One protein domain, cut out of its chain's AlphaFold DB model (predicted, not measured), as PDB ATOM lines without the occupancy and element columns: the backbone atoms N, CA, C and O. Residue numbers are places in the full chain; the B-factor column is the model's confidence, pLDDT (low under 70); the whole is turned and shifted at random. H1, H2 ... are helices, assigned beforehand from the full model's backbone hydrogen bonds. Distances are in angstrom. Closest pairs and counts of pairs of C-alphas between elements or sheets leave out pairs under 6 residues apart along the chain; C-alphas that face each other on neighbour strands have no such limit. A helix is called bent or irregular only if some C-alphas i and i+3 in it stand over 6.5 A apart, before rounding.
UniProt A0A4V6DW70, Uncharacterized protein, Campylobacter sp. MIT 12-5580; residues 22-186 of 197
ATOM      1  N   ASP A  22     169.245 190.252 200.336       92.06
ATOM      2  CA  ASP A  22     170.334 190.490 201.287       92.06
ATOM      3  C   ASP A  22     169.783 190.835 202.687       92.06
ATOM      4  O   ASP A  22     170.198 190.223 203.669       92.06
ATOM      5  N   GLU A  23     168.738 191.668 202.779       91.44
ATOM      6  CA  GLU A  23     168.001 191.905 204.039       91.44
ATOM      7  C   GLU A  23     167.381 190.614 204.608       91.44
ATOM      8  O   GLU A  23     167.262 190.441 205.823       91.44
ATOM      9  N   MET A  24     166.987 189.673 203.743       93.31
ATOM     10  CA  MET A  24     166.506 188.357 204.170       93.31
ATOM     11  C   MET A  24     167.620 187.541 204.844       93.31
ATOM     12  O   MET A  24     167.352 186.836 205.818       93.31
ATOM     13  N   LEU A  25     168.852 187.636 204.346       93.44
ATOM     14  CA  LEU A  25     170.009 186.874 204.828       93.44
ATOM     15  C   LEU A  25     170.649 187.479 206.086       93.44
ATOM     16  O   LEU A  25     171.290 186.755 206.847       93.44
ATOM     17  N   GLU A  26     170.419 188.766 206.353       92.31
ATOM     18  CA  GLU A  26     170.829 189.441 207.595       92.31
ATOM     19  C   GLU A  26     170.071 188.952 208.841       92.31
ATOM     20  O   GLU A  26     170.487 189.214 209.971       92.31
ATOM     21  N   GLN A  27     168.968 188.213 208.672       89.31
ATOM     22  CA  GLN A  27     168.244 187.623 209.797       89.31
ATOM     23  C   GLN A  27     169.136 186.670 210.597       89.31
ATOM     24  O   GLN A  27     169.845 185.839 210.031       89.31
ATOM     25  N   GLU A  28     169.033 186.731 211.927       85.75
ATOM     26  CA  GLU A  28     169.768 185.838 212.834       85.75
ATOM     27  C   GLU A  28     169.503 184.364 212.501       85.75
ATOM     28  O   GLU A  28     170.429 183.567 212.402       85.75
ATOM     29  N   ILE A  29     168.237 184.017 212.245       85.88
ATOM     30  CA  ILE A  29     167.819 182.656 211.908       85.88
ATOM     31  C   ILE A  29     166.932 182.682 210.665       85.88
ATOM     32  O   ILE A  29     165.858 183.291 210.663       85.88
ATOM     33  N   LEU A  30     167.343 181.936 209.639       92.81
ATOM     34  CA  LEU A  30     166.571 181.694 208.426       92.81
ATOM     35  C   LEU A  30     166.451 180.177 208.196       92.81
ATOM     36  O   LEU A  30     167.321 179.584 207.565       92.81
ATOM     37  N   PRO A  31     165.403 179.521 208.729       94.12
ATOM     38  CA  PRO A  31     165.275 178.075 208.612       94.12
ATOM     39  C   PRO A  31     164.723 177.672 207.236       94.12
ATOM     40  O   PRO A  31     163.885 178.410 206.690       94.12
ATOM     41  N   PRO A  32     165.073 176.478 206.723       96.62
ATOM     42  CA  PRO A  32     164.486 175.918 205.508       96.62
ATOM     43  C   PRO A  32     162.994 175.575 205.696       96.62
ATOM     44  O   PRO A  32     162.382 175.832 206.741       96.62
ATOM     45  N   SER A  33     162.374 175.005 204.666       97.00
ATOM     46  CA  SER A  33     160.943 174.679 204.638       97.00
ATOM     47  C   SER A  33     160.550 173.481 205.516       97.00
ATOM     48  O   SER A  33     159.356 173.248 205.733       97.00
ATOM     49  N   PHE A  34     161.532 172.752 206.050       95.88
ATOM     50  CA  PHE A  34     161.367 171.597 206.932       95.88
ATOM     51  C   PHE A  34     161.910 171.859 208.348       95.88
ATOM     52  O   PHE A  34     162.470 172.911 208.651       95.88
ATOM     53  N   ASP A  35     161.677 170.903 209.247       96.06
ATOM     54  CA  ASP A  35     162.087 170.972 210.651       96.06
ATOM     55  C   ASP A  35     163.538 170.505 210.824       96.06
ATOM     56  O   ASP A  35     163.824 169.311 210.715       96.06
ATOM     57  N   CYS A  36     164.443 171.437 211.131       95.06
ATOM     58  CA  CYS A  36     165.864 171.148 211.326       95.06
ATOM     59  C   CYS A  36     166.155 170.173 212.469       95.06
ATOM     60  O   CYS A  36     167.172 169.488 212.427       95.06
ATOM     61  N   ALA A  37     165.259 170.026 213.451       95.06
ATOM     62  CA  ALA A  37     165.434 169.029 214.507       95.06
ATOM     63  C   ALA A  37     165.339 167.579 213.988       95.06
ATOM     64  O   ALA A  37     165.680 166.643 214.709       95.06
ATOM     65  N   LYS A  38     164.856 167.385 212.755       95.56
ATOM     66  CA  LYS A  38     164.699 166.079 212.098       95.56
ATOM     67  C   LYS A  38     165.664 165.870 210.934       95.56
ATOM     68  O   LYS A  38     165.557 164.842 210.273       95.56
ATOM     69  N   ALA A  39     166.550 166.833 210.677       94.75
ATOM     70  CA  ALA A  39     167.543 166.742 209.618       94.75
ATOM     71  C   ALA A  39     168.483 165.563 209.883       94.75
ATOM     72  O   ALA A  39     169.026 165.438 210.984       94.75
ATOM     73  N   VAL A  40     168.662 164.701 208.884       93.56
ATOM     74  CA  VAL A  40     169.512 163.504 209.010       93.56
ATOM     75  C   VAL A  40     170.507 163.344 207.873       93.56
ATOM     76  O   VAL A  40     171.544 162.721 208.088       93.56
ATOM     77  N   SER A  41     170.215 163.864 206.682       94.12
ATOM     78  CA  SER A  41     171.142 163.810 205.551       94.12
ATOM     79  C   SER A  41     172.014 165.061 205.478       94.12
ATOM     80  O   SER A  41     171.612 166.133 205.927       94.12
ATOM     81  N   ASP A  42     173.211 164.940 204.902       94.06
ATOM     82  CA  ASP A  42     174.194 166.030 204.887       94.06
ATOM     83  C   ASP A  42     173.680 167.301 204.195       94.06
ATOM     84  O   ASP A  42     173.965 168.411 204.640       94.06
ATOM     85  N   ASP A  43     172.854 167.162 203.155       95.12
ATOM     86  CA  ASP A  43     172.202 168.294 202.491       95.12
ATOM     87  C   ASP A  43     171.222 169.021 203.423       95.12
ATOM     88  O   ASP A  43     171.176 170.250 203.450       95.12
ATOM     89  N   GLU A  44     170.461 168.281 204.231       95.94
ATOM     90  CA  GLU A  44     169.575 168.865 205.240       95.94
ATOM     91  C   GLU A  44     170.375 169.527 206.365       95.94
ATOM     92  O   GLU A  44     170.011 170.609 206.826       95.94
ATOM     93  N   LEU A  45     171.478 168.907 206.792       94.31
ATOM     94  CA  LEU A  45     172.357 169.449 207.826       94.31
ATOM     95  C   LEU A  45     173.056 170.739 207.370       94.31
ATOM     96  O   LEU A  45     173.170 171.662 208.178       94.31
ATOM     97  N   LEU A  46     173.471 170.840 206.100       93.06
ATOM     98  CA  LEU A  46     173.985 172.084 205.509       93.06
ATOM     99  C   LEU A  46     172.903 173.172 205.479       93.06
ATOM    100  O   LEU A  46     173.125 174.274 205.975       93.06
ATOM    101  N   LEU A  47     171.696 172.857 204.989       93.06
ATOM    102  CA  LEU A  47     170.565 173.803 204.965       93.06
ATOM    103  C   LEU A  47     170.174 174.305 206.362       93.06
ATOM    104  O   LEU A  47     169.702 175.430 206.514       93.06
ATOM    105  N   CYS A  48     170.365 173.471 207.380       93.06
ATOM    106  CA  CYS A  48     170.122 173.809 208.779       93.06
ATOM    107  C   CYS A  48     171.314 174.476 209.473       93.06
ATOM    108  O   CYS A  48     171.227 174.754 210.669       93.06
ATOM    109  N   ASN A  49     172.415 174.728 208.757       89.00
ATOM    110  CA  ASN A  49     173.666 175.244 209.312       89.00
ATOM    111  C   ASN A  49     174.178 174.406 210.506       89.00
ATOM    112  O   ASN A  49     174.780 174.931 211.435       89.00
ATOM    113  N   HIS A  50     173.898 173.099 210.528       86.88
ATOM    114  CA  HIS A  50     174.405 172.175 211.550       86.88
ATOM    115  C   HIS A  50     175.825 171.694 211.223       86.88
ATOM    116  O   HIS A  50     176.591 171.356 212.123       86.88
ATOM    117  N   ILE A  51     176.173 171.684 209.935       78.94
ATOM    118  CA  ILE A  51     177.524 171.457 209.418       78.94
ATOM    119  C   ILE A  51     177.901 172.620 208.493       78.94
ATOM    120  O   ILE A  51     177.027 173.307 207.970       78.94
ATOM    121  N   GLY A  52     179.200 172.886 208.329       69.75
ATOM    122  CA  GLY A  52     179.654 174.036 207.537       69.75
ATOM    123  C   GLY A  52     179.405 175.392 208.216       69.75
ATOM    124  O   GLY A  52     179.083 176.362 207.550       69.75
ATOM    125  N   LEU A  53     179.577 175.497 209.540       69.44
ATOM    126  CA  LEU A  53     179.310 176.730 210.312       69.44
ATOM    127  C   LEU A  53     180.054 177.987 209.810       69.44
ATOM    128  O   LEU A  53     179.656 179.106 210.114       69.44
ATOM    129  N   MET A  54     181.131 177.812 209.041       77.38
ATOM    130  CA  MET A  54     181.921 178.904 208.459       77.38
ATOM    131  C   MET A  54     181.337 179.461 207.146       77.38
ATOM    132  O   MET A  54     181.894 180.410 206.602       77.38
ATOM    133  N   ILE A  55     180.243 178.886 206.633       84.69
ATOM    134  CA  ILE A  55     179.556 179.300 205.394       84.69
ATOM    135  C   ILE A  55     178.088 179.670 205.659       84.69
ATOM    136  O   ILE A  55     177.201 179.421 204.847       84.69
ATOM    137  N   GLU A  56     177.822 180.296 206.809       89.00
ATOM    138  CA  GLU A  56     176.469 180.649 207.263       89.00
ATOM    139  C   GLU A  56     175.665 181.444 206.220       89.00
ATOM    140  O   GLU A  56     174.480 181.167 206.031       89.00
ATOM    141  N   TYR A  57     176.292 182.395 205.518       92.31
ATOM    142  CA  TYR A  57     175.632 183.158 204.453       92.31
ATOM    143  C   TYR A  57     175.071 182.236 203.357       92.31
ATOM    144  O   TYR A  57     173.896 182.340 203.003       92.31
ATOM    145  N   GLU A  58     175.875 181.284 202.881       93.31
ATOM    146  CA  GLU A  58     175.494 180.341 201.824       93.31
ATOM    147  C   GLU A  58     174.445 179.326 202.295       93.31
ATOM    148  O   GLU A  58     173.524 178.964 201.552       93.31
ATOM    149  N   ASN A  59     174.521 178.919 203.564       92.56
ATOM    150  CA  ASN A  59     173.515 178.062 204.187       92.56
ATOM    151  C   ASN A  59     172.161 178.785 204.271       92.56
ATOM    152  O   ASN A  59     171.131 178.221 203.893       92.56
ATOM    153  N   LYS A  60     172.154 180.062 204.684       94.50
ATOM    154  CA  LYS A  60     170.946 180.905 204.704       94.50
ATOM    155  C   LYS A  60     170.387 181.124 203.300       94.50
ATOM    156  O   LYS A  60     169.177 181.000 203.105       94.50
ATOM    157  N   LEU A  61     171.239 181.395 202.312       96.25
ATOM    158  CA  LEU A  61     170.814 181.545 200.920       96.25
ATOM    159  C   LEU A  61     170.136 180.269 200.413       96.25
ATOM    160  O   LEU A  61     169.028 180.318 199.878       96.25
ATOM    161  N   SER A  62     170.738 179.115 200.677       96.25
ATOM    162  CA  SER A  62     170.167 177.816 200.313       96.25
ATOM    163  C   SER A  62     168.858 177.521 201.052       96.25
ATOM    164  O   SER A  62     167.939 176.947 200.468       96.25
ATOM    165  N   ALA A  63     168.711 177.967 202.303       96.50
ATOM    166  CA  ALA A  63     167.451 177.884 203.037       96.50
ATOM    167  C   ALA A  63     166.355 178.787 202.435       96.50
ATOM    168  O   ALA A  63     165.195 178.372 202.362       96.50
ATOM    169  N   ALA A  64     166.690 179.994 201.960       97.62
ATOM    170  CA  ALA A  64     165.757 180.837 201.203       97.62
ATOM    171  C   ALA A  64     165.333 180.165 199.887       97.62
ATOM    172  O   ALA A  64     164.145 180.148 199.563       97.62
ATOM    173  N   MET A  65     166.281 179.565 199.160       98.06
ATOM    174  CA  MET A  65     166.009 178.815 197.931       98.06
ATOM    175  C   MET A  65     165.105 177.602 198.175       98.06
ATOM    176  O   MET A  65     164.145 177.402 197.430       98.06
ATOM    177  N   ASP A  66     165.338 176.844 199.251       98.31
ATOM    178  CA  ASP A  66     164.469 175.738 199.671       98.31
ATOM    179  C   ASP A  66     163.044 176.221 199.976       98.31
ATOM    180  O   ASP A  66     162.060 175.651 199.499       98.31
ATOM    181  N   ASN A  67     162.917 177.318 200.727       98.19
ATOM    182  CA  ASN A  67     161.632 177.944 201.030       98.19
ATOM    183  C   ASN A  67     160.896 178.385 199.757       98.19
ATOM    184  O   ASN A  67     159.695 178.116 199.615       98.19
ATOM    185  N   PHE A  68     161.608 179.022 198.827       98.31
ATOM    186  CA  PHE A  68     161.066 179.463 197.549       98.31
ATOM    187  C   PHE A  68     160.588 178.269 196.718       98.31
ATOM    188  O   PHE A  68     159.398 178.180 196.407       98.31
ATOM    189  N   TYR A  69     161.461 177.290 196.467       98.44
ATOM    190  CA  TYR A  69     161.148 176.078 195.710       98.44
ATOM    191  C   TYR A  69     159.959 175.310 196.305       98.44
ATOM    192  O   TYR A  69     158.997 174.985 195.603       98.44
ATOM    193  N   SER A  70     159.978 175.049 197.614       98.12
ATOM    194  CA  SER A  70     158.927 174.283 198.293       98.12
ATOM    195  C   SER A  70     157.582 175.005 198.266       98.12
ATOM    196  O   SER A  70     156.528 174.381 198.087       98.12
ATOM    197  N   SER A  71     157.588 176.333 198.413       98.06
ATOM    198  CA  SER A  71     156.371 177.137 198.291       98.06
ATOM    199  C   SER A  71     155.824 177.141 196.859       98.06
ATOM    200  O   SER A  71     154.618 176.931 196.694       98.06
ATOM    201  N   TYR A  72     156.692 177.254 195.848       97.69
ATOM    202  CA  TYR A  72     156.338 177.166 194.430       97.69
ATOM    203  C   TYR A  72     155.709 175.813 194.090       97.69
ATOM    204  O   TYR A  72     154.562 175.752 193.642       97.69
ATOM    205  N   TYR A  73     156.395 174.711 194.423       97.44
ATOM    206  CA  TYR A  73     155.888 173.348 194.251       97.44
ATOM    207  C   TYR A  73     154.501 173.178 194.880       97.44
ATOM    208  O   TYR A  73     153.594 172.606 194.270       97.44
ATOM    209  N   ARG A  74     154.301 173.693 196.100       96.62
ATOM    210  CA  ARG A  74     153.021 173.588 196.810       96.62
ATOM    211  C   ARG A  74     151.910 174.382 196.126       96.62
ATOM    212  O   ARG A  74     150.777 173.902 196.107       96.62
ATOM    213  N   ILE A  75     152.197 175.574 195.601       95.56
ATOM    214  CA  ILE A  75     151.220 176.372 194.847       95.56
ATOM    215  C   ILE A  75     150.833 175.628 193.568       95.56
ATOM    216  O   ILE A  75     149.646 175.390 193.347       95.56
ATOM    217  N   VAL A  76     151.813 175.169 192.790       95.81
ATOM    218  CA  VAL A  76     151.569 174.423 191.548       95.81
ATOM    219  C   VAL A  76     150.770 173.145 191.818       95.81
ATOM    220  O   VAL A  76     149.737 172.905 191.197       95.81
ATOM    221  N   SER A  77     151.172 172.352 192.817       95.50
ATOM    222  CA  SER A  77     150.522 171.082 193.179       95.50
ATOM    223  C   SER A  77     149.038 171.226 193.546       95.50
ATOM    224  O   SER A  77     148.256 170.284 193.371       95.50
ATOM    225  N   LYS A  78     148.625 172.394 194.057       94.00
ATOM    226  CA  LYS A  78     147.218 172.676 194.374       94.00
ATOM    227  C   LYS A  78     146.357 172.876 193.129       94.00
ATOM    228  O   LYS A  78     145.184 172.520 193.181       94.00
ATOM    229  N   HIS A  79     146.930 173.398 192.050       92.94
ATOM    230  CA  HIS A  79     146.183 173.849 190.873       92.94
ATOM    231  C   HIS A  79     146.281 172.892 189.678       92.94
ATOM    232  O   HIS A  79     145.415 172.911 188.807       92.94
ATOM    233  N   ILE A  80     147.271 171.996 189.650       94.25
ATOM    234  CA  ILE A  80     147.344 170.959 188.613       94.25
ATOM    235  C   ILE A  80     146.356 169.807 188.862       94.25
ATOM    236  O   ILE A  80     145.998 169.476 190.001       94.25
ATOM    237  N   ASN A  81     145.934 169.147 187.780       92.81
ATOM    238  CA  ASN A  81     144.981 168.036 187.842       92.81
ATOM    239  C   ASN A  81     145.612 166.779 188.480       92.81
ATOM    240  O   ASN A  81     146.830 166.642 188.585       92.81
ATOM    241  N   ALA A  82     144.779 165.821 188.893       89.94
ATOM    242  CA  ALA A  82     145.258 164.604 189.551       89.94
ATOM    243  C   ALA A  82     146.206 163.753 188.679       89.94
ATOM    244  O   ALA A  82     147.134 163.148 189.214       89.94
ATOM    245  N   GLN A  83     145.993 163.720 187.360       87.94
ATOM    246  CA  GLN A  83     146.792 162.921 186.426       87.94
ATOM    247  C   GLN A  83     148.235 163.434 186.321       87.94
ATOM    248  O   GLN A  83     149.179 162.644 186.309       87.94
ATOM    249  N   ASP A  84     148.411 164.752 186.309       93.19
ATOM    250  CA  ASP A  84     149.704 165.398 186.132       93.19
ATOM    251  C   ASP A  84     150.446 165.633 187.469       93.19
ATOM    252  O   ASP A  84     151.662 165.831 187.473       93.19
ATOM    253  N   LYS A  85     149.782 165.478 188.629       94.00
ATOM    254  CA  LYS A  85     150.441 165.506 189.959       94.00
ATOM    255  C   LYS A  85     151.586 164.513 190.096       94.00
ATOM    256  O   LYS A  85     152.561 164.796 190.793       94.00
ATOM    257  N   ASN A  86     151.495 163.364 189.431       93.81
ATOM    258  CA  ASN A  86     152.575 162.383 189.436       93.81
ATOM    259  C   ASN A  86     153.826 162.899 188.713       93.81
ATOM    260  O   ASN A  86     154.930 162.650 189.194       93.81
ATOM    261  N   LYS A  87     153.671 163.660 187.618       94.06
ATOM    262  CA  LYS A  87     154.801 164.289 186.918       94.06
ATOM    263  C   LYS A  87     155.496 165.298 187.830       94.06
ATOM    264  O   LYS A  87     156.688 165.155 188.082       94.06
ATOM    265  N   LEU A  88     154.734 166.220 188.426       96.19
ATOM    266  CA  LEU A  88     155.268 167.207 189.370       96.19
ATOM    267  C   LEU A  88     155.989 166.539 190.556       96.19
ATOM    268  O   LEU A  88     157.103 166.918 190.919       96.19
ATOM    269  N   ARG A  89     155.388 165.494 191.140       96.62
ATOM    270  CA  ARG A  89     155.998 164.731 192.241       96.62
ATOM    271  C   ARG A  89     157.308 164.064 191.823       96.62
ATOM    272  O   ARG A  89     158.227 163.986 192.633       96.62
ATOM    273  N   ASN A  90     157.397 163.561 190.594       97.12
ATOM    274  CA  ASN A  90     158.618 162.946 190.084       97.12
ATOM    275  C   ASN A  90     159.734 163.978 189.892       97.12
ATOM    276  O   ASN A  90     160.864 163.682 190.271       97.12
ATOM    277  N   ILE A  91     159.413 165.184 189.407       97.88
ATOM    278  CA  ILE A  91     160.368 166.301 189.320       97.88
ATOM    279  C   ILE A  91     160.929 166.618 190.714       97.88
ATOM    280  O   ILE A  91     162.140 166.608 190.904       97.88
ATOM    281  N   SER A  92     160.065 166.793 191.720       97.62
ATOM    282  CA  SER A  92     160.503 167.089 193.095       97.62
ATOM    283  C   SER A  92     161.313 165.955 193.739       97.62
ATOM    284  O   SER A  92     162.321 166.205 194.396       97.62
ATOM    285  N   LYS A  93     160.937 164.691 193.514       98.25
ATOM    286  CA  LYS A  93     161.733 163.547 193.992       98.25
ATOM    287  C   LYS A  93     163.108 163.475 193.334       98.25
ATOM    288  O   LYS A  93     164.060 163.067 193.992       98.25
ATOM    289  N   ALA A  94     163.196 163.792 192.045       98.56
ATOM    290  CA  ALA A  94     164.462 163.815 191.326       98.56
ATOM    291  C   ALA A  94     165.365 164.947 191.843       98.56
ATOM    292  O   ALA A  94     166.530 164.676 192.113       98.56
ATOM    293  N   MET A  95     164.800 166.130 192.122       98.19
ATOM    294  CA  MET A  95     165.511 167.248 192.757       98.19
ATOM    295  C   MET A  95     166.200 166.812 194.053       98.19
ATOM    296  O   MET A  95     167.415 166.926 194.171       98.19
ATOM    297  N   ILE A  96     165.439 166.235 194.995       97.81
ATOM    298  CA  ILE A  96     165.968 165.822 196.307       97.81
ATOM    299  C   ILE A  96     167.090 164.791 196.144       97.81
ATOM    300  O   ILE A  96     168.136 164.909 196.774       97.81
ATOM    301  N   LYS A  97     166.900 163.794 195.271       98.19
ATOM    302  CA  LYS A  97     167.920 162.766 195.013       98.19
ATOM    303  C   LYS A  97     169.196 163.350 194.418       98.19
ATOM    304  O   LYS A  97     170.286 162.925 194.787       98.19
ATOM    305  N   GLU A  98     169.066 164.277 193.474       98.31
ATOM    306  CA  GLU A  98     170.218 164.903 192.834       98.31
ATOM    307  C   GLU A  98     170.978 165.803 193.808       98.31
ATOM    308  O   GLU A  98     172.201 165.698 193.880       98.31
ATOM    309  N   ARG A  99     170.255 166.599 194.607       97.00
ATOM    310  CA  ARG A  99     170.811 167.420 195.689       97.00
ATOM    311  C   ARG A  99     171.628 166.567 196.661       97.00
ATOM    312  O   ARG A  99     172.806 166.833 196.865       97.00
ATOM    313  N   GLN A 100     171.028 165.496 197.185       97.25
ATOM    314  CA  GLN A 100     171.683 164.558 198.104       97.25
ATOM    315  C   GLN A 100     172.939 163.926 197.502       97.25
ATOM    316  O   GLN A 100     173.968 163.840 198.167       97.25
ATOM    317  N   ARG A 101     172.866 163.488 196.238       97.12
ATOM    318  CA  ARG A 101     174.004 162.879 195.544       97.12
ATOM    319  C   ARG A 101     175.168 163.863 195.409       97.12
ATOM    320  O   ARG A 101     176.279 163.504 195.772       97.12
ATOM    321  N   LYS A 102     174.913 165.079 194.911       95.44
ATOM    322  CA  LYS A 102     175.958 166.092 194.702       95.44
ATOM    323  C   LYS A 102     176.615 166.522 196.014       95.44
ATOM    324  O   LYS A 102     177.833 166.557 196.091       95.44
ATOM    325  N   VAL A 103     175.821 166.778 197.058       94.50
ATOM    326  CA  VAL A 103     176.357 167.135 198.384       94.50
ATOM    327  C   VAL A 103     177.259 166.036 198.923       94.50
ATOM    328  O   VAL A 103     178.356 166.317 199.393       94.50
ATOM    329  N   LYS A 104     176.811 164.782 198.830       94.19
ATOM    330  CA  LYS A 104     177.600 163.646 199.288       94.19
ATOM    331  C   LYS A 104     178.932 163.542 198.540       94.19
ATOM    332  O   LYS A 104     179.963 163.379 199.175       94.19
ATOM    333  N   GLU A 105     178.905 163.647 197.211       93.38
ATOM    334  CA  GLU A 105     180.112 163.586 196.376       93.38
ATOM    335  C   GLU A 105     181.127 164.672 196.748       93.38
ATOM    336  O   GLU A 105     182.313 164.374 196.855       93.38
ATOM    337  N   GLU A 106     180.667 165.900 197.000       92.44
ATOM    338  CA  GLU A 106     181.548 167.002 197.397       92.44
ATOM    339  C   GLU A 106     182.102 166.818 198.816       92.44
ATOM    340  O   GLU A 106     183.295 166.994 199.039       92.44
ATOM    341  N   LEU A 107     181.278 166.420 199.790       89.88
ATOM    342  CA  LEU A 107     181.730 166.247 201.176       89.88
ATOM    343  C   LEU A 107     182.649 165.032 201.375       89.88
ATOM    344  O   LEU A 107     183.435 165.012 202.322       89.88
ATOM    345  N   GLU A 108     182.572 164.031 200.497       90.31
ATOM    346  CA  GLU A 108     183.469 162.870 200.494       90.31
ATOM    347  C   GLU A 108     184.820 163.150 199.800       90.31
ATOM    348  O   GLU A 108     185.683 162.270 199.785       90.31
ATOM    349  N   LEU A 109     185.056 164.357 199.261       85.75
ATOM    350  CA  LEU A 109     186.360 164.748 198.713       85.75
ATOM    351  C   LEU A 109     187.410 164.854 199.828       85.75
ATOM    352  O   LEU A 109     187.488 165.844 200.555       85.75
ATOM    353  N   THR A 110     188.255 163.830 199.934       72.31
ATOM    354  CA  THR A 110     189.329 163.762 200.937       72.31
ATOM    355  C   THR A 110     190.657 164.351 200.464       72.31
ATOM    356  O   THR A 110     191.467 164.765 201.292       72.31
ATOM    357  N   ASP A 111     190.882 164.413 199.150       81.00
ATOM    358  CA  ASP A 111     192.163 164.814 198.559       81.00
ATOM    359  C   ASP A 111     192.125 166.279 198.118       81.00
ATOM    360  O   ASP A 111     192.021 166.610 196.935       81.00
ATOM    361  N   LEU A 112     192.202 167.179 199.097       84.38
ATOM    362  CA  LEU A 112     192.388 168.597 198.823       84.38
ATOM    363  C   LEU A 112     193.863 168.900 198.496       84.38
ATOM    364  O   LEU A 112     194.758 168.308 199.108       84.38
ATOM    365  N   PRO A 113     194.147 169.840 197.569       86.75
ATOM    366  CA  PRO A 113     195.510 170.300 197.318       86.75
ATOM    367  C   PRO A 113     196.207 170.769 198.601       86.75
ATOM    368  O   PRO A 113     195.570 171.305 199.509       86.75
ATOM    369  N   GLU A 114     197.529 170.616 198.673       86.38
ATOM    370  CA  GLU A 114     198.300 171.089 199.826       86.38
ATOM    371  C   GLU A 114     198.082 172.598 200.046       86.38
ATOM    372  O   GLU A 114     198.200 173.403 199.123       86.38
ATOM    373  N   GLY A 115     197.727 172.979 201.278       84.75
ATOM    374  CA  GLY A 115     197.411 174.365 201.638       84.75
ATOM    375  C   GLY A 115     195.994 174.829 201.277       84.75
ATOM    376  O   GLY A 115     195.656 175.984 201.540       84.75
ATOM    377  N   ALA A 116     195.152 173.963 200.708       86.06
ATOM    378  CA  ALA A 116     193.753 174.276 200.452       86.06
ATOM    379  C   ALA A 116     192.968 174.492 201.755       86.06
ATOM    380  O   ALA A 116     193.217 173.859 202.784       86.06
ATOM    381  N   ASN A 117     191.982 175.389 201.700       87.12
ATOM    382  CA  ASN A 117     191.103 175.637 202.832       87.12
ATOM    383  C   ASN A 117     190.158 174.431 203.024       87.12
ATOM    384  O   ASN A 117     189.434 174.090 202.086       87.12
ATOM    385  N   PRO A 118     190.097 173.814 204.220       85.38
ATOM    386  CA  PRO A 118     189.232 172.660 204.479       85.38
ATOM    387  C   PRO A 118     187.726 172.957 204.358       85.38
ATOM    388  O   PRO A 118     186.927 172.029 204.389       85.38
ATOM    389  N   ILE A 119     187.320 174.225 204.224       87.38
ATOM    390  CA  ILE A 119     185.921 174.626 203.994       87.38
ATOM    391  C   ILE A 119     185.481 174.383 202.540       87.38
ATOM    392  O   ILE A 119     184.284 174.262 202.293       87.38
ATOM    393  N   ILE A 120     186.418 174.286 201.587       89.19
ATOM    394  CA  ILE A 120     186.121 174.199 200.145       89.19
ATOM    395  C   ILE A 120     185.081 173.112 199.809       89.19
ATOM    396  O   ILE A 120     184.111 173.453 199.137       89.19
ATOM    397  N   PRO A 121     185.181 171.865 200.314       90.81
ATOM    398  CA  PRO A 121     184.159 170.844 200.072       90.81
ATOM    399  C   PRO A 121     182.747 171.269 200.488       90.81
ATOM    400  O   PRO A 121     181.789 171.065 199.751       90.81
ATOM    401  N   ALA A 122     182.605 171.897 201.659       90.81
ATOM    402  CA  ALA A 122     181.306 172.348 202.150       90.81
ATOM    403  C   ALA A 122     180.757 173.516 201.316       90.81
ATOM    404  O   ALA A 122     179.561 173.550 201.042       90.81
ATOM    405  N   LEU A 123     181.621 174.446 200.894       91.88
ATOM    406  CA  LEU A 123     181.229 175.555 200.024       91.88
ATOM    407  C   LEU A 123     180.735 175.038 198.667       91.88
ATOM    408  O   LEU A 123     179.612 175.347 198.274       91.88
ATOM    409  N   ASN A 124     181.515 174.174 198.014       92.94
ATOM    410  CA  ASN A 124     181.140 173.553 196.743       92.94
ATOM    411  C   ASN A 124     179.843 172.746 196.865       92.94
ATOM    412  O   ASN A 124     178.978 172.822 195.994       92.94
ATOM    413  N   ALA A 125     179.683 171.983 197.953       94.25
ATOM    414  CA  ALA A 125     178.464 171.228 198.213       94.25
ATOM    415  C   ALA A 125     177.240 172.152 198.252       94.25
ATOM    416  O   ALA A 125     176.202 171.821 197.678       94.25
ATOM    417  N   VAL A 126     177.358 173.318 198.894       93.69
ATOM    418  CA  VAL A 126     176.277 174.302 198.964       93.69
ATOM    419  C   VAL A 126     176.001 174.949 197.609       93.69
ATOM    420  O   VAL A 126     174.841 174.978 197.202       93.69
ATOM    421  N   GLU A 127     177.022 175.385 196.875       94.19
ATOM    422  CA  GLU A 127     176.866 175.920 195.510       94.19
ATOM    423  C   GLU A 127     176.151 174.907 194.596       94.19
ATOM    424  O   GLU A 127     175.151 175.219 193.948       94.19
ATOM    425  N   MET A 128     176.561 173.638 194.654       95.06
ATOM    426  CA  MET A 128     175.923 172.538 193.930       95.06
ATOM    427  C   MET A 128     174.446 172.344 194.301       95.06
ATOM    428  O   MET A 128     173.639 171.983 193.437       95.06
ATOM    429  N   MET A 129     174.058 172.560 195.565       95.44
ATOM    430  CA  MET A 129     172.644 172.541 195.961       95.44
ATOM    431  C   MET A 129     171.868 173.705 195.347       95.44
ATOM    432  O   MET A 129     170.735 173.504 194.903       95.44
ATOM    433  N   GLN A 130     172.452 174.905 195.330       96.75
ATOM    434  CA  GLN A 130     171.827 176.100 194.759       96.75
ATOM    435  C   GLN A 130     171.544 175.913 193.259       96.75
ATOM    436  O   GLN A 130     170.422 176.177 192.811       96.75
ATOM    437  N   ASP A 131     172.490 175.331 192.517       97.50
ATOM    438  CA  ASP A 131     172.310 174.958 191.107       97.50
ATOM    439  C   ASP A 131     171.157 173.965 190.913       97.50
ATOM    440  O   ASP A 131     170.341 174.094 189.995       97.50
ATOM    441  N   VAL A 132     171.059 172.960 191.792       98.25
ATOM    442  CA  VAL A 132     169.969 171.976 191.743       98.25
ATOM    443  C   VAL A 132     168.618 172.650 191.984       98.25
ATOM    444  O   VAL A 132     167.655 172.337 191.280       98.25
ATOM    445  N   TYR A 133     168.513 173.596 192.919       98.44
ATOM    446  CA  TYR A 133     167.259 174.327 193.111       98.44
ATOM    447  C   TYR A 133     166.837 175.088 191.860       98.44
ATOM    448  O   TYR A 133     165.677 174.969 191.459       98.44
ATOM    449  N   LEU A 134     167.756 175.825 191.229       98.38
ATOM    450  CA  LEU A 134     167.471 176.559 189.998       98.38
ATOM    451  C   LEU A 134     167.008 175.616 188.882       98.38
ATOM    452  O   LEU A 134     165.919 175.803 188.335       98.38
ATOM    453  N   ALA A 135     167.779 174.564 188.601       98.38
ATOM    454  CA  ALA A 135     167.493 173.637 187.509       98.38
ATOM    455  C   ALA A 135     166.121 172.961 187.661       98.38
ATOM    456  O   ALA A 135     165.383 172.773 186.692       98.38
ATOM    457  N   TYR A 136     165.738 172.586 188.883       98.44
ATOM    458  CA  TYR A 136     164.438 171.956 189.117       98.44
ATOM    459  C   TYR A 136     163.293 172.953 189.251       98.44
ATOM    460  O   TYR A 136     162.149 172.588 188.977       98.44
ATOM    461  N   PHE A 137     163.570 174.192 189.645       98.38
ATOM    462  CA  PHE A 137     162.599 175.273 189.569       98.38
ATOM    463  C   PHE A 137     162.244 175.596 188.108       98.38
ATOM    464  O   PHE A 137     161.056 175.664 187.782       98.38
ATOM    465  N   GLN A 138     163.241 175.661 187.218       97.81
ATOM    466  CA  GLN A 138     163.048 175.767 185.767       97.81
ATOM    467  C   GLN A 138     162.207 174.598 185.238       97.81
ATOM    468  O   GLN A 138     161.156 174.826 184.657       97.81
ATOM    469  N   LYS A 139     162.543 173.343 185.578       97.50
ATOM    470  CA  LYS A 139     161.749 172.166 185.155       97.50
ATOM    471  C   LYS A 139     160.271 172.219 185.560       97.50
ATOM    472  O   LYS A 139     159.425 171.729 184.815       97.50
ATOM    473  N   ILE A 140     159.942 172.722 186.757       97.25
ATOM    474  CA  ILE A 140     158.533 172.893 187.157       97.25
ATOM    475  C   ILE A 140     157.900 174.039 186.364       97.25
ATOM    476  O   ILE A 140     156.749 173.903 185.954       97.25
ATOM    477  N   THR A 141     158.644 175.127 186.156       95.50
ATOM    478  CA  THR A 141     158.198 176.290 185.384       95.50
ATOM    479  C   THR A 141     157.864 175.894 183.952       95.50
ATOM    480  O   THR A 141     156.726 176.094 183.545       95.50
ATOM    481  N   ASP A 142     158.774 175.233 183.239       93.44
ATOM    482  CA  ASP A 142     158.560 174.741 181.870       93.44
ATOM    483  C   ASP A 142     157.335 173.829 181.811       93.44
ATOM    484  O   ASP A 142     156.438 174.010 180.995       93.44
ATOM    485  N   PHE A 143     157.234 172.890 182.759       93.44
ATOM    486  CA  PHE A 143     156.110 171.963 182.826       93.44
ATOM    487  C   PHE A 143     154.744 172.666 182.928       93.44
ATOM    488  O   PHE A 143     153.770 172.160 182.370       93.44
ATOM    489  N   ILE A 144     154.634 173.789 183.647       93.19
ATOM    490  CA  ILE A 144     153.357 174.515 183.756       93.19
ATOM    491  C   ILE A 144     153.173 175.599 182.696       93.19
ATOM    492  O   ILE A 144     152.033 175.932 182.392       93.19
ATOM    493  N   TYR A 145     154.264 176.154 182.170       86.06
ATOM    494  CA  TYR A 145     154.235 177.240 181.198       86.06
ATOM    495  C   TYR A 145     153.973 176.713 179.781       86.06
ATOM    496  O   TYR A 145     153.151 177.273 179.063       86.06
ATOM    497  N   ASP A 146     154.575 175.578 179.412       84.88
ATOM    498  CA  ASP A 146     154.420 174.967 178.084       84.88
ATOM    499  C   ASP A 146     153.076 174.241 177.896       84.88
ATOM    500  O   ASP A 146     152.706 173.856 176.785       84.88
ATOM    501  N   GLU A 147     152.330 174.023 178.981       87.75
ATOM    502  CA  GLU A 147     151.023 173.369 178.980       87.75
ATOM    503  C   GLU A 147     149.917 174.438 179.105       87.75
ATOM    504  O   GLU A 147     149.641 174.884 180.221       87.75
ATOM    505  N   PRO A 148     149.185 174.805 178.027       85.50
ATOM    506  CA  PRO A 148     148.242 175.939 178.046       85.50
ATOM    507  C   PRO A 148     147.161 175.861 179.135       85.50
ATOM    508  O   PRO A 148     146.648 176.861 179.625       85.50
ATOM    509  N   LYS A 149     146.809 174.644 179.570       89.81
ATOM    510  CA  LYS A 149     145.862 174.415 180.674       89.81
ATOM    511  C   LYS A 149     146.383 174.879 182.045       89.81
ATOM    512  O   LYS A 149     145.581 174.984 182.970       89.81
ATOM    513  N   TYR A 150     147.685 175.115 182.199       91.88
ATOM    514  CA  TYR A 150     148.361 175.488 183.448       91.88
ATOM    515  C   TYR A 150     149.041 176.852 183.411       91.88
ATOM    516  O   TYR A 150     149.424 177.334 184.475       91.88
ATOM    517  N   GLU A 151     149.101 177.503 182.251       86.38
ATOM    518  CA  GLU A 151     149.663 178.848 182.071       86.38
ATOM    519  C   GLU A 151     149.149 179.841 183.131       86.38
ATOM    520  O   GLU A 151     149.930 180.514 183.805       86.38
ATOM    521  N   HIS A 152     147.839 179.818 183.402       89.69
ATOM    522  CA  HIS A 152     147.196 180.658 184.420       89.69
ATOM    523  C   HIS A 152     147.803 180.526 185.832       89.69
ATOM    524  O   HIS A 152     147.729 181.466 186.619       89.69
ATOM    525  N   ILE A 153     148.386 179.374 186.188       92.62
ATOM    526  CA  ILE A 153     149.037 179.161 187.492       92.62
ATOM    527  C   ILE A 153     150.284 180.042 187.583       92.62
ATOM    528  O   ILE A 153     150.528 180.676 188.611       92.62
ATOM    529  N   PHE A 154     151.069 180.089 186.509       91.56
ATOM    530  CA  PHE A 154     152.279 180.895 186.446       91.56
ATOM    531  C   PHE A 154     151.946 182.393 186.464       91.56
ATOM    532  O   PHE A 154     152.528 183.148 187.246       91.56
ATOM    533  N   GLU A 155     150.932 182.806 185.700       89.88
ATOM    534  CA  GLU A 155     150.427 184.185 185.700       89.88
ATOM    535  C   GLU A 155     149.899 184.633 187.072       89.88
ATOM    536  O   GLU A 155     150.089 185.784 187.474       89.88
ATOM    537  N   GLN A 156     149.257 183.731 187.820       90.50
ATOM    538  CA  GLN A 156     148.794 184.013 189.179       90.50
ATOM    539  C   GLN A 156     149.958 184.262 190.140       90.50
ATOM    540  O   GLN A 156     149.887 185.191 190.944       90.50
ATOM    541  N   ILE A 157     151.038 183.478 190.047       92.00
ATOM    542  CA  ILE A 157     152.215 183.629 190.917       92.00
ATOM    543  C   ILE A 157     152.940 184.947 190.618       92.00
ATOM    544  O   ILE A 157     153.210 185.727 191.531       92.00
ATOM    545  N   PHE A 158     153.211 185.222 189.342       91.69
ATOM    546  CA  PHE A 158     154.027 186.357 188.895       91.69
ATOM    547  C   PHE A 158     153.181 187.489 188.300       91.69
ATOM    548  O   PHE A 158     153.528 188.088 187.280       91.69
ATOM    549  N   THR A 159     152.034 187.772 188.933       80.94
ATOM    550  CA  THR A 159     151.016 188.703 188.421       80.94
ATOM    551  C   THR A 159     151.636 190.009 187.919       80.94
ATOM    552  O   THR A 159     152.415 190.630 188.637       80.94
ATOM    553  N   ARG A 160     151.189 190.478 186.744       78.38
ATOM    554  CA  ARG A 160     151.628 191.693 186.016       78.38
ATOM    555  C   ARG A 160     152.893 191.542 185.169       78.38
ATOM    556  O   ARG A 160     152.936 192.176 184.124       78.38
ATOM    557  N   ASN A 161     153.841 190.687 185.556       88.44
ATOM    558  CA  ASN A 161     155.151 190.569 184.897       88.44
ATOM    559  C   ASN A 161     155.489 189.115 184.514       88.44
ATOM    560  O   ASN A 161     156.658 188.748 184.467       88.44
ATOM    561  N   ALA A 162     154.484 188.268 184.259       90.38
ATOM    562  CA  ALA A 162     154.687 186.834 184.034       90.38
ATOM    563  C   ALA A 162     155.725 186.555 182.933       90.38
ATOM    564  O   ALA A 162     156.692 185.846 183.183       90.38
ATOM    565  N   GLN A 163     155.601 187.186 181.764       90.44
ATOM    566  CA  GLN A 163     156.572 187.010 180.681       90.44
ATOM    567  C   GLN A 163     158.001 187.415 181.091       90.44
ATOM    568  O   GLN A 163     158.941 186.671 180.829       90.44
ATOM    569  N   GLU A 164     158.162 188.547 181.785       93.75
ATOM    570  CA  GLU A 164     159.469 189.002 182.283       93.75
ATOM    571  C   GLU A 164     160.069 187.990 183.270       93.75
ATOM    572  O   GLU A 164     161.258 187.684 183.200       93.75
ATOM    573  N   TYR A 165     159.256 187.427 184.171       94.94
ATOM    574  CA  TYR A 165     159.716 186.358 185.053       94.94
ATOM    575  C   TYR A 165     160.086 185.110 184.276       94.94
ATOM    576  O   TYR A 165     161.116 184.531 184.575       94.94
ATOM    577  N   TYR A 166     159.297 184.688 183.292       93.81
ATOM    578  CA  TYR A 166     159.639 183.507 182.509       93.81
ATOM    579  C   TYR A 166     161.008 183.674 181.840       93.81
ATOM    580  O   TYR A 166     161.893 182.850 182.045       93.81
ATOM    581  N   GLU A 167     161.229 184.792 181.146       94.69
ATOM    582  CA  GLU A 167     162.520 185.118 180.528       94.69
ATOM    583  C   GLU A 167     163.659 185.147 181.559       94.69
ATOM    584  O   GLU A 167     164.711 184.542 181.333       94.69
ATOM    585  N   LEU A 168     163.442 185.772 182.722       96.38
ATOM    586  CA  LEU A 168     164.424 185.797 183.807       96.38
ATOM    587  C   LEU A 168     164.738 184.389 184.323       96.38
ATOM    588  O   LEU A 168     165.898 184.069 184.554       96.38
ATOM    589  N   ILE A 169     163.728 183.540 184.500       96.56
ATOM    590  CA  ILE A 169     163.883 182.177 185.015       96.56
ATOM    591  C   ILE A 169     164.703 181.321 184.053       96.56
ATOM    592  O   ILE A 169     165.555 180.561 184.506       96.56
ATOM    593  N   GLN A 170     164.490 181.474 182.746       94.75
ATOM    594  CA  GLN A 170     165.217 180.712 181.727       94.75
ATOM    595  C   GLN A 170     166.657 181.190 181.511       94.75
ATOM    596  O   GLN A 170     167.492 180.418 181.049       94.75
ATOM    597  N   THR A 171     166.956 182.453 181.820       95.75
ATOM    598  CA  THR A 171     168.264 183.069 181.530       95.75
ATOM    599  C   THR A 171     169.126 183.317 182.764       95.75
ATOM    600  O   THR A 171     170.303 183.630 182.620       95.75
ATOM    601  N   SER A 172     168.565 183.204 183.970       94.94
ATOM    602  CA  SER A 172     169.321 183.396 185.207       94.94
ATOM    603  C   SER A 172     170.283 182.244 185.456       94.94
ATOM    604  O   SER A 172     169.890 181.084 185.390       94.94
ATOM    605  N   ASP A 173     171.492 182.584 185.897       93.62
ATOM    606  CA  ASP A 173     172.479 181.616 186.386       93.62
ATOM    607  C   ASP A 173     172.263 181.244 187.864       93.62
ATOM    608  O   ASP A 173     172.900 180.339 188.388       93.62
ATOM    609  N   THR A 174     171.372 181.948 188.575       93.88
ATOM    610  CA  THR A 174     171.104 181.693 189.995       93.88
ATOM    611  C   THR A 174     169.654 181.965 190.381       93.88
ATOM    612  O   THR A 174     169.037 182.947 189.959       93.88
ATOM    613  N   LEU A 175     169.122 181.130 191.279       96.88
ATOM    614  CA  LEU A 175     167.813 181.352 191.889       96.88
ATOM    615  C   LEU A 175     167.797 182.597 192.798       96.88
ATOM    616  O   LEU A 175     166.734 183.183 193.002       96.88
ATOM    617  N   LYS A 176     168.964 183.062 193.278       96.81
ATOM    618  CA  LYS A 176     169.107 184.292 194.082       96.81
ATOM    619  C   LYS A 176     168.486 185.498 193.379       96.81
ATOM    620  O   LYS A 176     167.720 186.231 193.997       96.81
ATOM    621  N   THR A 177     168.783 185.681 192.094       96.94
ATOM    622  CA  THR A 177     168.306 186.823 191.297       96.94
ATOM    623  C   THR A 177     166.783 186.827 191.178       96.94
ATOM    624  O   THR A 177     166.141 187.867 191.318       96.94
ATOM    625  N   ILE A 178     166.194 185.648 190.975       97.31
ATOM    626  CA  ILE A 178     164.744 185.476 190.860       97.31
ATOM    627  C   ILE A 178     164.067 185.769 192.206       97.31
ATOM    628  O   ILE A 178     163.071 186.494 192.249       97.31
ATOM    629  N   ILE A 179     164.624 185.254 193.310       97.31
ATOM    630  CA  ILE A 179     164.113 185.502 194.666       97.31
ATOM    631  C   ILE A 179     164.220 186.984 195.025       97.31
ATOM    632  O   ILE A 179     163.272 187.532 195.575       97.31
ATOM    633  N   ASP A 180     165.331 187.644 194.701       96.75
ATOM    634  CA  ASP A 180     165.530 189.066 194.990       96.75
ATOM    635  C   ASP A 180     164.515 189.952 194.254       96.75
ATOM    636  O   ASP A 180     163.891 190.818 194.871       96.75
ATOM    637  N   LYS A 181     164.265 189.695 192.960       95.31
ATOM    638  CA  LYS A 181     163.199 190.387 192.216       95.31
ATOM    639  C   LYS A 181     161.828 190.130 192.849       95.31
ATOM    640  O   LYS A 181     161.088 191.079 193.111       95.31
ATOM    641  N   ALA A 182     161.520 188.871 193.163       94.81
ATOM    642  CA  ALA A 182     160.262 188.498 193.806       94.81
ATOM    643  C   ALA A 182     160.087 189.165 195.180       94.81
ATOM    644  O   ALA A 182     158.985 189.591 195.523       94.81
ATOM    645  N   ALA A 183     161.159 189.303 195.959       94.69
ATOM    646  CA  ALA A 183     161.146 189.966 197.259       94.69
ATOM    647  C   ALA A 183     160.877 191.466 197.115       94.69
ATOM    648  O   ALA A 183     159.976 191.995 197.777       94.69
ATOM    649  N   LYS A 184     161.548 192.123 196.162       93.31
ATOM    650  CA  LYS A 184     161.361 193.553 195.883       93.31
ATOM    651  C   LYS A 184     159.948 193.884 195.406       93.31
ATOM    652  O   LYS A 184     159.437 194.971 195.664       93.31
ATOM    653  N   GLU A 185     159.293 192.937 194.745       92.25
ATOM    654  CA  GLU A 185     157.904 193.052 194.294       92.25
ATOM    655  C   GLU A 185     156.876 192.569 195.337       92.25
ATOM    656  O   GLU A 185     155.669 192.576 195.078       92.25
ATOM    657  N   GLY A 186     157.329 192.161 196.528       91.88
ATOM    658  CA  GLY A 186     156.465 191.689 197.609       91.88
ATOM    659  C   GLY A 186     155.749 190.375 197.288       91.88
ATOM    660  O   GLY A 186     154.639 190.147 197.768       91.88
TER     661      GLY A 186
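Overview. This is residues 22 to 186 of the 197 residues of an uncharacterized protein of Campylobacter sp. MIT 12-5580 (UniProt A0A4V6DW70). Three long helices, H3, H4 and H5, make the core as an up-and-down bundle, each running against the one before it in the chain. The short hairpin of H7 and H8 packs on the side of this core away from H4, H6 packs at the last residues of H5, and H2 crosses H3 and H4 toward the opposite end. The printed part has 165 residues with eight named helices, H1 to H8 in chain order, and no named strand; the class is all helix. It is compact, with a radius of gyration of the C-alphas of 16.7 A, and elongated, spanning 55 by 34 by 31 A.

Arrangement. Begin at H1, residues 22 to 25, which only just touches H3, residues 53 to 79, with 3 pairs of C-alphas within 8 A; the closest are Leu 25 and Lys 60, 6.0 A apart. H2, residues 42 to 47, touches H3 about perpendicular at 89 degrees; their closest C-alphas, Leu 47 and Asn 59, are 5.2 A apart. H3 is irregular, with C-alphas 54 and 57 8.6 A apart, and has a kink of 37 degrees near residue 60. H4, residues 85 to 107, makes a hairpin with H3, where residues 73 to 77 of H3 alone touch it; the closest C-alphas are Ser 77 and Lys 85, 6.4 A. H5, residues 120 to 145, touches H4 at a shallow tilt of 14 degrees, opposite ways, as a second hairpin, with the C-alphas of Val 103 and Ala 125 closest at 4.6 A. H6, residues 151 to 157, touches H5, where Tyr 145 and Glu 151 have the closest C-alphas, 4.9 A apart. H7, residues 162 to 171, and H8, residues 175 to 184, form a hairpin at a shallow tilt of 27 degrees; their closest C-alphas are Ile 169 and Ile 178, 6.8 A apart. H8 touches H5, closest at the C-alphas of Leu 134 and Leu 175, 5.2 A, while H4 and H8 are apart. Every O i to N i+4 pair is within hydrogen-bond range in H2, H4, H5, H6, H7 and H8, and 20 of 23 are in H3; H1 is too short for such a pair.

Along the chain. Find C-alpha 22 at (170.334, 190.490, 201.287), where H1 begins. From C-alpha 53 at (179.310, 176.730, 210.312), H3 runs 38.5 A. H4 measures 33.2 A and H5 37.2 A. H8 ends at C-alpha 184, (161.361, 193.553, 195.883).

Size, cuts and confidence. Look to Glu 114 and Lys 149 for the two C-alphas farthest apart, 55.9 A. The links H1 to H2 and H4 to H5 are long, and the printed part has no cut. Mean pLDDT of the printed part is 92.8, and residues 52 to 53 are under 70.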